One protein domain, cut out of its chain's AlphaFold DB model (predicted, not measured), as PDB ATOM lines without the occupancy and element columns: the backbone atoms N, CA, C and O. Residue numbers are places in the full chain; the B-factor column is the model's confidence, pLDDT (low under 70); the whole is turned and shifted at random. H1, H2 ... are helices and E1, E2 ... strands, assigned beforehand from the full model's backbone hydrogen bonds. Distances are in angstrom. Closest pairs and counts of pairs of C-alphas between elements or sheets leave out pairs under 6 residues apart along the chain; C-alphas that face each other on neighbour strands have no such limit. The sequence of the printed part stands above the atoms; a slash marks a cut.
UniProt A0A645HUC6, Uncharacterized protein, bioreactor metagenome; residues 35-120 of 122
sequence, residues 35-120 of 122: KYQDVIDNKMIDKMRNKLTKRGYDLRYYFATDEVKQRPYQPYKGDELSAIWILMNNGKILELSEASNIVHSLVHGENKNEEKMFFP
ATOM      1  N   LYS A  35     108.553 116.715 134.602       95.44
ATOM      2  CA  LYS A  35     107.724 117.365 133.599       95.44
ATOM      3  C   LYS A  35     107.072 118.575 134.212       95.44
ATOM      4  O   LYS A  35     106.937 118.652 135.430       95.44
ATOM      5  N   TYR A  36     106.692 119.502 133.349       94.25
ATOM      6  CA  TYR A  36     106.068 120.738 133.763       94.25
ATOM      7  C   TYR A  36     104.770 120.982 133.005       94.25
ATOM      8  O   TYR A  36     104.597 120.502 131.881       94.25
ATOM      9  N   GLN A  37     103.868 121.728 133.633       93.44
ATOM     10  CA  GLN A  37     102.688 122.299 132.988       93.44
ATOM     11  C   GLN A  37     102.395 123.676 133.584       93.44
ATOM     12  O   GLN A  37     102.699 123.913 134.756       93.44
ATOM     13  N   ASP A  38     101.771 124.544 132.793       92.88
ATOM     14  CA  ASP A  38     101.320 125.855 133.258       92.88
ATOM     15  C   ASP A  38     100.196 125.704 134.286       92.88
ATOM     16  O   ASP A  38      99.311 124.853 134.149       92.88
ATOM     17  N   VAL A  39     100.242 126.531 135.325       93.06
ATOM     18  CA  VAL A  39      99.217 126.638 136.358       93.06
ATOM     19  C   VAL A  39      98.228 127.712 135.930       93.06
ATOM     20  O   VAL A  39      98.552 128.892 135.856       93.06
ATOM     21  N   ILE A  40      97.000 127.285 135.643       89.88
ATOM     22  CA  ILE A  40      95.898 128.191 135.290       89.88
ATOM     23  C   ILE A  40      95.108 128.581 136.546       89.88
ATOM     24  O   ILE A  40      94.623 129.703 136.663       89.88
ATOM     25  N   ASP A  41      94.971 127.647 137.492       90.19
ATOM     26  CA  ASP A  41      94.311 127.869 138.772       90.19
ATOM     27  C   ASP A  41      94.885 126.974 139.886       90.19
ATOM     28  O   ASP A  41      95.545 125.956 139.645       90.19
ATOM     29  N   ASN A  42      94.571 127.326 141.136       91.06
ATOM     30  CA  ASN A  42      94.981 126.555 142.313       91.06
ATOM     31  C   ASN A  42      94.362 125.144 142.366       91.06
ATOM     32  O   ASN A  42      94.948 124.233 142.952       91.06
ATOM     33  N   LYS A  43      93.211 124.907 141.716       95.25
ATOM     34  CA  LYS A  43      92.575 123.576 141.698       95.25
ATOM     35  C   LYS A  43      93.428 122.571 140.927       95.25
ATOM     36  O   LYS A  43      93.440 121.381 141.255       95.25
ATOM     37  N   MET A  44      94.152 123.032 139.910       95.00
ATOM     38  CA  MET A  44      95.088 122.227 139.135       95.00
ATOM     39  C   MET A  44      96.256 121.737 140.003       95.00
ATOM     40  O   MET A  44      96.614 120.558 139.925       95.00
ATOM     41  N   ILE A  45      96.791 122.609 140.867       95.75
ATOM     42  CA  ILE A  45      97.826 122.271 141.857       95.75
ATOM     43  C   ILE A  45      97.299 121.197 142.810       95.75
ATOM     44  O   ILE A  45      97.917 120.139 142.948       95.75
ATOM     45  N   ASP A  46      96.128 121.414 143.412       96.38
ATOM     46  CA  ASP A  46      95.540 120.467 144.366       96.38
ATOM     47  C   ASP A  46      95.281 119.099 143.729       96.38
ATOM     48  O   ASP A  46      95.564 118.049 144.319       96.38
ATOM     49  N   LYS A  47      94.792 119.079 142.485       96.19
ATOM     50  CA  LYS A  47      94.583 117.842 141.725       96.19
ATOM     51  C   LYS A  47      95.898 117.094 141.495       96.19
ATOM     52  O   LYS A  47      95.921 115.867 141.633       96.19
ATOM     53  N   MET A  48      96.979 117.802 141.166       96.69
ATOM     54  CA  MET A  48      98.288 117.185 140.952       96.69
ATOM     55  C   MET A  48      98.889 116.659 142.258       96.69
ATOM     56  O   MET A  48      99.306 115.501 142.306       96.69
ATOM     57  N   ARG A  49      98.845 117.447 143.339       96.75
ATOM     58  CA  ARG A  49      99.287 117.026 144.679       96.75
ATOM     59  C   ARG A  49      98.567 115.754 145.118       96.75
ATOM     60  O   ARG A  49      99.210 114.774 145.472       96.75
ATOM     61  N   ASN A  50      97.242 115.713 144.977       97.12
ATOM     62  CA  ASN A  50      96.447 114.525 145.292       97.12
ATOM     63  C   ASN A  50      96.826 113.307 144.435       97.12
ATOM     64  O   ASN A  50      96.874 112.186 144.942       97.12
ATOM     65  N   LYS A  51      97.102 113.502 143.139       96.25
ATOM     66  CA  LYS A  51      97.545 112.427 142.238       96.25
ATOM     67  C   LYS A  51      98.901 111.856 142.665       96.25
ATOM     68  O   LYS A  51      99.059 110.638 142.663       96.25
ATOM     69  N   LEU A  52      99.851 112.715 143.031       96.69
ATOM     70  CA  LEU A  52     101.188 112.318 143.476       96.69
ATOM     71  C   LEU A  52     101.147 111.599 144.830       96.69
ATOM     72  O   LEU A  52     101.700 110.507 144.944       96.69
ATOM     73  N   THR A  53     100.401 112.128 145.805       96.44
ATOM     74  CA  THR A  53     100.223 111.482 147.115       96.44
ATOM     75  C   THR A  53      99.605 110.090 146.978       96.44
ATOM     76  O   THR A  53     100.090 109.139 147.585       96.44
ATOM     77  N   LYS A  54      98.581 109.922 146.123       96.69
ATOM     78  CA  LYS A  54      97.963 108.605 145.854       96.69
ATOM     79  C   LYS A  54      98.928 107.584 145.244       96.69
ATOM     80  O   LYS A  54      98.678 106.389 145.344       96.69
ATOM     81  N   ARG A  55     100.004 108.045 144.607       94.62
ATOM     82  CA  ARG A  55     101.066 107.207 144.031       94.62
ATOM     83  C   ARG A  55     102.238 106.978 144.992       94.62
ATOM     84  O   ARG A  55     103.179 106.288 144.623       94.62
ATOM     85  N   GLY A  56     102.184 107.533 146.203       95.25
ATOM     86  CA  GLY A  56     103.231 107.386 147.215       95.25
ATOM     87  C   GLY A  56     104.403 108.359 147.073       95.25
ATOM     88  O   GLY A  56     105.420 108.167 147.731       95.25
ATOM     89  N   TYR A  57     104.283 109.400 146.241       96.56
ATOM     90  CA  TYR A  57     105.313 110.435 146.147       96.56
ATOM     91  C   TYR A  57     105.230 111.407 147.328       96.56
ATOM     92  O   TYR A  57     104.157 111.914 147.663       96.56
ATOM     93  N   ASP A  58     106.384 111.726 147.915       97.31
ATOM     94  CA  ASP A  58     106.511 112.803 148.896       97.31
ATOM     95  C   ASP A  58     106.545 114.163 148.183       97.31
ATOM     96  O   ASP A  58     107.484 114.488 147.452       97.31
ATOM     97  N   LEU A  59     105.512 114.977 148.405       97.31
ATOM     98  CA  LEU A  59     105.346 116.272 147.743       97.31
ATOM     99  C   LEU A  59     106.473 117.266 148.043       97.31
ATOM    100  O   LEU A  59     106.647 118.197 147.270       97.31
ATOM    101  N   ARG A  60     107.242 117.075 149.123       97.38
ATOM    102  CA  ARG A  60     108.394 117.936 149.445       97.38
ATOM    103  C   ARG A  60     109.518 117.819 148.417       97.38
ATOM    104  O   ARG A  60     110.294 118.751 148.263       97.38
ATOM    105  N   TYR A  61     109.606 116.674 147.742       97.25
ATOM    106  CA  TYR A  61     110.699 116.342 146.828       97.25
ATOM    107  C   TYR A  61     110.231 116.176 145.381       97.25
ATOM    108  O   TYR A  61     110.994 116.412 144.450       97.25
ATOM    109  N   TYR A  62     108.978 115.760 145.185       97.69
ATOM    110  CA  TYR A  62     108.437 115.385 143.877       97.69
ATOM    111  C   TYR A  62     107.396 116.362 143.329       97.69
ATOM    112  O   TYR A  62     106.754 116.072 142.319       97.69
ATOM    113  N   PHE A  63     107.205 117.502 143.985       97.44
ATOM    114  CA  PHE A  63     106.329 118.556 143.505       97.44
ATOM    115  C   PHE A  63     106.922 119.926 143.822       97.44
ATOM    116  O   PHE A  63     107.321 120.187 144.952       97.44
ATOM    117  N   ALA A  64     106.942 120.810 142.833       96.56
ATOM    118  CA  ALA A  64     107.309 122.208 143.016       96.56
ATOM    119  C   ALA A  64     106.443 123.086 142.115       96.56
ATOM    120  O   ALA A  64     106.007 122.633 141.055       96.56
ATOM    121  N   THR A  65     106.212 124.331 142.516       95.19
ATOM    122  CA  THR A  65     105.744 125.387 141.616       95.19
ATOM    123  C   THR A  65     106.820 126.454 141.516       95.19
ATOM    124  O   THR A  65     107.553 126.685 142.477       95.19
ATOM    125  N   ASP A  66     106.950 127.055 140.342       91.62
ATOM    126  CA  ASP A  66     107.865 128.166 140.112       91.62
ATOM    127  C   ASP A  66     107.242 129.163 139.136       91.62
ATOM    128  O   ASP A  66     106.476 128.792 138.244       91.62
ATOM    129  N   GLU A  67     107.569 130.433 139.312       85.44
ATOM    130  CA  GLU A  67     107.079 131.528 138.486       85.44
ATOM    131  C   GLU A  67     108.158 131.896 137.469       85.44
ATOM    132  O   GLU A  67     109.163 132.533 137.794       85.44
ATOM    133  N   VAL A  68     107.952 131.521 136.204       72.94
ATOM    134  CA  VAL A  68     108.915 131.861 135.156       72.94
ATOM    135  C   VAL A  68     108.682 133.302 134.715       72.94
ATOM    136  O   VAL A  68     107.763 133.603 133.956       72.94
ATOM    137  N   LYS A  69     109.556 134.205 135.166       72.06
ATOM    138  CA  LYS A  69     109.585 135.602 134.712       72.06
ATOM    139  C   LYS A  69     110.470 135.719 133.485       72.06
ATOM    140  O   LYS A  69     111.687 135.845 133.600       72.06
ATOM    141  N   GLN A  70     109.869 135.694 132.300       67.06
ATOM    142  CA  GLN A  70     110.589 136.048 131.080       67.06
ATOM    143  C   GLN A  70     110.509 137.553 130.861       67.06
ATOM    144  O   GLN A  70     109.453 138.082 130.520       67.06
ATOM    145  N   ARG A  71     111.635 138.245 131.053       68.50
ATOM    146  CA  ARG A  71     111.772 139.653 130.676       68.50
ATOM    147  C   ARG A  71     112.751 139.762 129.510       68.50
ATOM    148  O   ARG A  71     113.908 139.388 129.688       68.50
ATOM    149  N   PRO A  72     112.324 140.260 128.336       72.12
ATOM    150  CA  PRO A  72     113.209 140.434 127.181       72.12
ATOM    151  C   PRO A  72     114.388 141.367 127.473       72.12
ATOM    152  O   PRO A  72     115.480 141.178 126.946       72.12
ATOM    153  N   TYR A  73     114.159 142.366 128.327       77.00
ATOM    154  CA  TYR A  73     115.173 143.272 128.838       77.00
ATOM    155  C   TYR A  73     114.810 143.677 130.269       77.00
ATOM    156  O   TYR A  73     113.662 144.014 130.558       77.00
ATOM    157  N   GLN A  74     115.784 143.617 131.172       75.81
ATOM    158  CA  GLN A  74     115.663 144.132 132.527       75.81
ATOM    159  C   GLN A  74     117.050 144.600 132.983       75.81
ATOM    160  O   GLN A  74     117.890 143.747 133.271       75.81
ATOM    161  N   PRO A  75     117.306 145.916 133.076       71.06
ATOM    162  CA  PRO A  75     118.535 146.396 133.693       71.06
ATOM    163  C   PRO A  75     118.550 145.966 135.170       71.06
ATOM    164  O   PRO A  75     117.523 146.026 135.863       71.06
ATOM    165  N   TYR A  76     119.694 145.489 135.663       66.75
ATOM    166  CA  TYR A  76     119.833 145.125 137.071       66.75
ATOM    167  C   TYR A  76     119.767 146.392 137.923       66.75
ATOM    168  O   TYR A  76     120.544 147.334 137.765       66.75
ATOM    169  N   LYS A  77     118.814 146.423 138.860       63.72
ATOM    170  CA  LYS A  77     118.669 147.550 139.785       63.72
ATOM    171  C   LYS A  77     119.919 147.650 140.662       63.72
ATOM    172  O   LYS A  77     120.183 146.739 141.439       63.72
ATOM    173  N   GLY A  78     120.633 148.770 140.560       61.09
ATOM    174  CA  GLY A  78     121.827 149.063 141.358       61.09
ATOM    175  C   GLY A  78     123.161 148.742 140.680       61.09
ATOM    176  O   GLY A  78     124.194 149.012 141.281       61.09
ATOM    177  N   ASP A  79     123.149 148.221 139.450       68.25
ATOM    178  CA  ASP A  79     124.359 148.025 138.650       68.25
ATOM    179  C   ASP A  79     124.235 148.772 137.317       68.25
ATOM    180  O   ASP A  79     123.646 148.274 136.354       68.25
ATOM    181  N   GLU A  80     124.773 149.995 137.262       62.50
ATOM    182  CA  GLU A  80     124.762 150.846 136.062       62.50
ATOM    183  C   GLU A  80     125.459 150.189 134.858       62.50
ATOM    184  O   GLU A  80     125.166 150.547 133.715       62.50
ATOM    185  N   LEU A  81     126.335 149.201 135.096       66.69
ATOM    186  CA  LEU A  81     127.037 148.448 134.053       66.69
ATOM    187  C   LEU A  81     126.127 147.450 133.328       66.69
ATOM    188  O   LEU A  81     126.451 147.002 132.231       66.69
ATOM    189  N   SER A  82     124.991 147.102 133.930       74.62
ATOM    190  CA  SER A  82     124.011 146.192 133.335       74.62
ATOM    191  C   SER A  82     123.024 146.885 132.391       74.62
ATOM    192  O   SER A  82     122.273 146.212 131.682       74.62
ATOM    193  N   ALA A  83     123.001 148.220 132.398       84.81
ATOM    194  CA  ALA A  83     122.121 149.020 131.562       84.81
ATOM    195  C   ALA A  83     122.769 149.313 130.205       84.81
ATOM    196  O   ALA A  83     123.976 149.543 130.093       84.81
ATOM    197  N   ILE A  84     121.948 149.343 129.159       88.44
ATOM    198  CA  ILE A  84     122.379 149.785 127.835       88.44
ATOM    199  C   ILE A  84     122.136 151.292 127.738       88.44
ATOM    200  O   ILE A  84     121.000 151.757 127.847       88.44
ATOM    201  N   TRP A  85     123.207 152.049 127.509       91.12
ATOM    202  CA  TRP A  85     123.179 153.507 127.393       91.12
ATOM    203  C   TRP A  85     123.266 153.951 125.931       91.12
ATOM    204  O   TRP A  85     124.084 153.447 125.163       91.12
ATOM    205  N   ILE A  86     122.439 154.924 125.552       92.19
ATOM    206  CA  ILE A  86     122.306 155.440 124.190       92.19
ATOM    207  C   ILE A  86     122.716 156.911 124.155       92.19
ATOM    208  O   ILE A  86     122.132 157.743 124.849       92.19
ATOM    209  N   LEU A  87     123.698 157.239 123.311       94.81
ATOM    210  CA  LEU A  87     124.058 158.620 122.995       94.81
ATOM    211  C   LEU A  87     123.126 159.155 121.903       94.81
ATOM    212  O   LEU A  87     123.157 158.706 120.759       94.81
ATOM    213  N   MET A  88     122.306 160.133 122.265       94.31
ATOM    214  CA  MET A  88     121.365 160.796 121.373       94.31
ATOM    215  C   MET A  88     122.075 161.840 120.500       94.31
ATOM    216  O   MET A  88     123.078 162.430 120.899       94.31
ATOM    217  N   ASN A  89     121.494 162.170 119.343       93.38
ATOM    218  CA  ASN A  89     122.057 163.167 118.415       93.38
ATOM    219  C   ASN A  89     122.236 164.569 119.032       93.38
ATOM    220  O   ASN A  89     123.036 165.358 118.541       93.38
ATOM    221  N   ASN A  90     121.494 164.895 120.096       92.69
ATOM    222  CA  ASN A  90     121.619 166.154 120.840       92.69
ATOM    223  C   ASN A  90     122.700 166.112 121.943       92.69
ATOM    224  O   ASN A  90     122.766 167.029 122.758       92.69
ATOM    225  N   GLY A  91     123.498 165.043 122.005       92.69
ATOM    226  CA  GLY A  91     124.563 164.846 122.988       92.69
ATOM    227  C   GLY A  91     124.101 164.326 124.353       92.69
ATOM    228  O   GLY A  91     124.941 164.112 125.223       92.69
ATOM    229  N   LYS A  92     122.796 164.108 124.573       93.88
ATOM    230  CA  LYS A  92     122.291 163.504 125.819       93.88
ATOM    231  C   LYS A  92     122.519 161.994 125.827       93.88
ATOM    232  O   LYS A  92     122.395 161.350 124.791       93.88
ATOM    233  N   ILE A  93     122.772 161.434 127.006       92.25
ATOM    234  CA  ILE A  93     122.834 159.985 127.228       92.25
ATOM    235  C   ILE A  93     121.542 159.555 127.922       92.25
ATOM    236  O   ILE A  93     121.164 160.148 128.932       92.25
ATOM    237  N   LEU A  94     120.859 158.558 127.363       91.19
ATOM    238  CA  LEU A  94     119.627 157.985 127.904       91.19
ATOM    239  C   LEU A  94     119.780 156.475 128.078       91.19
ATOM    240  O   LEU A  94     120.537 155.834 127.353       91.19
ATOM    241  N   GLU A  95     119.049 155.902 129.025       90.94
ATOM    242  CA  GLU A  95     118.921 154.449 129.148       90.94
ATOM    243  C   GLU A  95     118.042 153.906 127.996       90.94
ATOM    244  O   GLU A  95     117.170 154.610 127.481       90.94
ATOM    245  N   LEU A  96     118.286 152.674 127.541       90.38
ATOM    246  CA  LEU A  96     117.634 152.081 126.367       90.38
ATOM    247  C   LEU A  96     116.095 152.085 126.422       90.38
ATOM    248  O   LEU A  96     115.455 152.332 125.396       90.38
ATOM    249  N   SER A  97     115.491 151.810 127.578       87.25
ATOM    250  CA  SER A  97     114.032 151.832 127.749       87.25
ATOM    251  C   SER A  97     113.447 153.249 127.752       87.25
ATOM    252  O   SER A  97     112.285 153.420 127.394       87.25
ATOM    253  N   GLU A  98     114.250 154.271 128.045       88.38
ATOM    254  CA  GLU A  98     113.873 155.688 127.910       88.38
ATOM    255  C   GLU A  98     114.080 156.209 126.478       88.38
ATOM    256  O   GLU A  98     113.411 157.141 126.033       88.38
ATOM    257  N   ALA A  99     115.007 155.607 125.728       90.50
ATOM    258  CA  ALA A  99     115.326 155.999 124.356       90.50
ATOM    259  C   ALA A  99     114.445 155.312 123.293       90.50
ATOM    260  O   ALA A  99     114.355 155.798 122.163       90.50
ATOM    261  N   SER A 100     113.813 154.178 123.617       90.38
ATOM    262  CA  SER A 100     113.030 153.371 122.674       90.38
ATOM    263  C   SER A 100     111.647 153.037 123.216       90.38
ATOM    264  O   SER A 100     111.511 152.233 124.134       90.38
ATOM    265  N   ASN A 101     110.606 153.549 122.554       88.69
ATOM    266  CA  ASN A 101     109.213 153.233 122.886       88.69
ATOM    267  C   ASN A 101     108.922 151.722 122.845       88.69
ATOM    268  O   ASN A 101     108.142 151.226 123.650       88.69
ATOM    269  N   ILE A 102     109.564 150.975 121.937       87.62
ATOM    270  CA  ILE A 102     109.388 149.517 121.841       87.62
ATOM    271  C   ILE A 102     109.949 148.840 123.095       87.62
ATOM    272  O   ILE A 102     109.274 148.015 123.708       87.62
ATOM    273  N   VAL A 103     111.170 149.201 123.498       86.75
ATOM    274  CA  VAL A 103     111.804 148.626 124.694       86.75
ATOM    275  C   VAL A 103     111.057 149.064 125.950       86.75
ATOM    276  O   VAL A 103     110.808 148.232 126.818       86.75
ATOM    277  N   HIS A 104     110.613 150.320 126.009       85.88
ATOM    278  CA  HIS A 104     109.752 150.824 127.073       85.88
ATOM    279  C   HIS A 104     108.526 149.928 127.272       85.88
ATOM    280  O   HIS A 104     108.266 149.478 128.387       85.88
ATOM    281  N   SER A 105     107.802 149.615 126.191       84.50
ATOM    282  CA  SER A 105     106.627 148.739 126.238       84.50
ATOM    283  C   SER A 105     106.960 147.292 126.608       84.50
ATOM    284  O   SER A 105     106.146 146.647 127.254       84.50
ATOM    285  N   LEU A 106     108.134 146.768 126.244       82.19
ATOM    286  CA  LEU A 106     108.559 145.419 126.645       82.19
ATOM    287  C   LEU A 106     108.917 145.330 128.135       82.19
ATOM    288  O   LEU A 106     108.658 144.307 128.763       82.19
ATOM    289  N   VAL A 107     109.507 146.389 128.699       78.50
ATOM    290  CA  VAL A 107     109.884 146.461 130.122       78.50
ATOM    291  C   VAL A 107     108.663 146.702 131.015       78.50
ATOM    292  O   VAL A 107     108.561 146.108 132.090       78.50
ATOM    293  N   HIS A 108     107.744 147.568 130.575       78.12
ATOM    294  CA  HIS A 108     106.589 148.020 131.361       78.12
ATOM    295  C   HIS A 108     105.269 147.329 130.994       78.12
ATOM    296  O   HIS A 108     104.262 147.544 131.666       78.12
ATOM    297  N   GLY A 109     105.255 146.526 129.930       72.31
ATOM    298  CA  GLY A 109     104.094 145.742 129.521       72.31
ATOM    299  C   GLY A 109     103.714 144.682 130.552       72.31
ATOM    300  O   GLY A 109     104.484 144.354 131.460       72.31
ATOM    301  N   GLU A 110     102.504 144.132 130.415       64.31
ATOM    302  CA  GLU A 110     102.037 143.065 131.297       64.31
ATOM    303  C   GLU A 110     102.994 141.872 131.229       64.31
ATOM    304  O   GLU A 110     103.148 141.216 130.197       64.31
ATOM    305  N   ASN A 111     103.648 141.591 132.355       62.38
ATOM    306  CA  ASN A 111     104.420 140.374 132.499       62.38
ATOM    307  C   ASN A 111     103.419 139.223 132.534       62.38
ATOM    308  O   ASN A 111     102.625 139.106 133.471       62.38
ATOM    309  N   LYS A 112     103.453 138.372 131.510       61.69
ATOM    310  CA  LYS A 112     102.725 137.112 131.539       61.69
ATOM    311  C   LYS A 112     103.455 136.208 132.530       61.69
ATOM    312  O   LYS A 112     104.419 135.535 132.184       61.69
ATOM    313  N   ASN A 113     103.054 136.291 133.792       64.69
ATOM    314  CA  ASN A 113     103.576 135.441 134.848       64.69
ATOM    315  C   ASN A 113     103.067 134.023 134.600       64.69
ATOM    316  O   ASN A 113     101.921 133.692 134.902       64.69
ATOM    317  N   GLU A 114     103.912 133.204 133.986       79.56
ATOM    318  CA  GLU A 114     103.628 131.794 133.773       79.56
ATOM    319  C   GLU A 114     104.095 131.025 135.003       79.56
ATOM    320  O   GLU A 114     105.259 130.627 135.113       79.56
ATOM    321  N   GLU A 115     103.185 130.834 135.957       90.31
ATOM    322  CA  GLU A 115     103.407 129.862 137.019       90.31
ATOM    323  C   GLU A 115     103.398 128.459 136.404       90.31
ATOM    324  O   GLU A 115     102.498 128.095 135.644       90.31
ATOM    325  N   LYS A 116     104.419 127.661 136.707       93.81
ATOM    326  CA  LYS A 116     104.560 126.280 136.249       93.81
ATOM    327  C   LYS A 116     104.647 125.367 137.456       93.81
ATOM    328  O   LYS A 116     105.310 125.686 138.435       93.81
ATOM    329  N   MET A 117     104.016 124.203 137.372       95.75
ATOM    330  CA  MET A 117     104.230 123.121 138.335       95.75
ATOM    331  C   MET A 117     105.154 122.063 137.736       95.75
ATOM    332  O   MET A 117     105.067 121.791 136.541       95.75
ATOM    333  N   PHE A 118     105.974 121.422 138.564       96.81
ATOM    334  CA  PHE A 118     106.936 120.389 138.187       96.81
ATOM    335  C   PHE A 118     106.658 119.095 138.950       96.81
ATOM    336  O   PHE A 118     106.440 119.124 140.160       96.81
ATOM    337  N   PHE A 119     106.661 117.960 138.252       97.19
ATOM    338  CA  PHE A 119     106.336 116.652 138.830       97.19
ATOM    339  C   PHE A 119     106.954 115.490 138.028       97.19
ATOM    340  O   PHE A 119     107.209 115.628 136.827       97.19
ATOM    341  N   PRO A 120     107.194 114.315 138.638       96.06
ATOM    342  CA  PRO A 120     107.668 113.136 137.919       96.06
ATOM    343  C   PRO A 120     106.583 112.561 136.990       96.06
ATOM    344  O   PRO A 120     105.403 112.510 137.340       96.06
TER     345      PRO A 120
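What this domain is: This is residues 35 to 120 of the 122 residues of an uncharacterized protein of bioreactor metagenome (UniProt A0A645HUC6). Two separate lobes are joined by thin unnamed stretches of chain: one lobe is a three-stranded sheet with H1 over one face, and the other is a small strand hairpin, E3 and E4, followed by the short helices H3 and H4. The link from E2 to E3, residues 69 to 84, and the link from H4 to E5, residues 109 to 113, run between the lobes. The printed part has 86 residues with four named helices and five named strands, in the order E1 H1 H2 E2 E3 E4 H3 H4 E5, and its class is mixed, helices and strands. The larger sheet has the order E1 - E5 - E2 and the smaller E3 - E4, both antiparallel. The whole is extended, with a radius of gyration of the C-alphas of 20.4 A and spans of 67 by 22 by 17 A, a rod in outline.

How they stand to each other: In the larger sheet, E5, residues 114 to 119, is the inner strand between the edge strands E1, residues 35 to 38, and E2, residues 64 to 68. E1 and E5 are antiparallel at 150 degrees, with N 35 and O 119 within hydrogen-bond range at 2.8 A. E5 and E2 are antiparallel at 152 degrees, with N 116 and O 66 at 2.8 A. The sheet is only just strongly twisted, its C-alphas up to 4.0 A off the best plane. H1, residues 42 to 54, is on the sheet at a height of 10.3 A, over E5 and along the strands, at 2 degrees to E5 on the local plane; the closest C-alphas are those of Ile 45 and Met 117, 7.4 A apart. H2, residues 59 to 62, is only just not on the sheet, with 4 pairs of C-alphas within 10 A. H1, with residues 49 to 53 alone, and H2 touch only at the corner, the closest C-alphas being those of Arg 49 and Leu 59, 6.8 A apart. E1, H1 and H2, and E2 form a split strand-helix-strand unit, two strands running the same way with E5 between them; its crossover is right-handed. Farther out, E3, residues 85 to 87, and E4, residues 93 to 95, form an antiparallel hairpin at 147 degrees, with N 86 and O 94 at 2.8 A. H3, residues 96 to 99, and H4, residues 101 to 108, touch only at the corner, the closest C-alphas being those of Ser 97 and His 104, 4.4 A apart. H1 and H4 are apart, and so are E2 and E3. In H1 and H4 every O i to N i+4 pair is within hydrogen-bond range; H2 and H3 are too short for such a pair.

Where its parts are: E5 is 16.2 A long, and its C-alpha 119 is at (106.336, 116.652, 138.830). E1 begins at C-alpha 35, (107.724, 117.365, 133.599). H1 is 18.5 A long, E2 12.6 A and H4 10.3 A. E3 begins at C-alpha 85, (123.179, 153.507, 127.393).

The domain as a whole: The two C-alphas farthest apart, those of Lys 54 and Asn 90, are 67.1 A apart. The printed part has no cut, and the link from E2 to E3 is long. Mean pLDDT of the printed part is 86.8; residues 70 to 71, 76 to 81 and 110 to 113 are under 70.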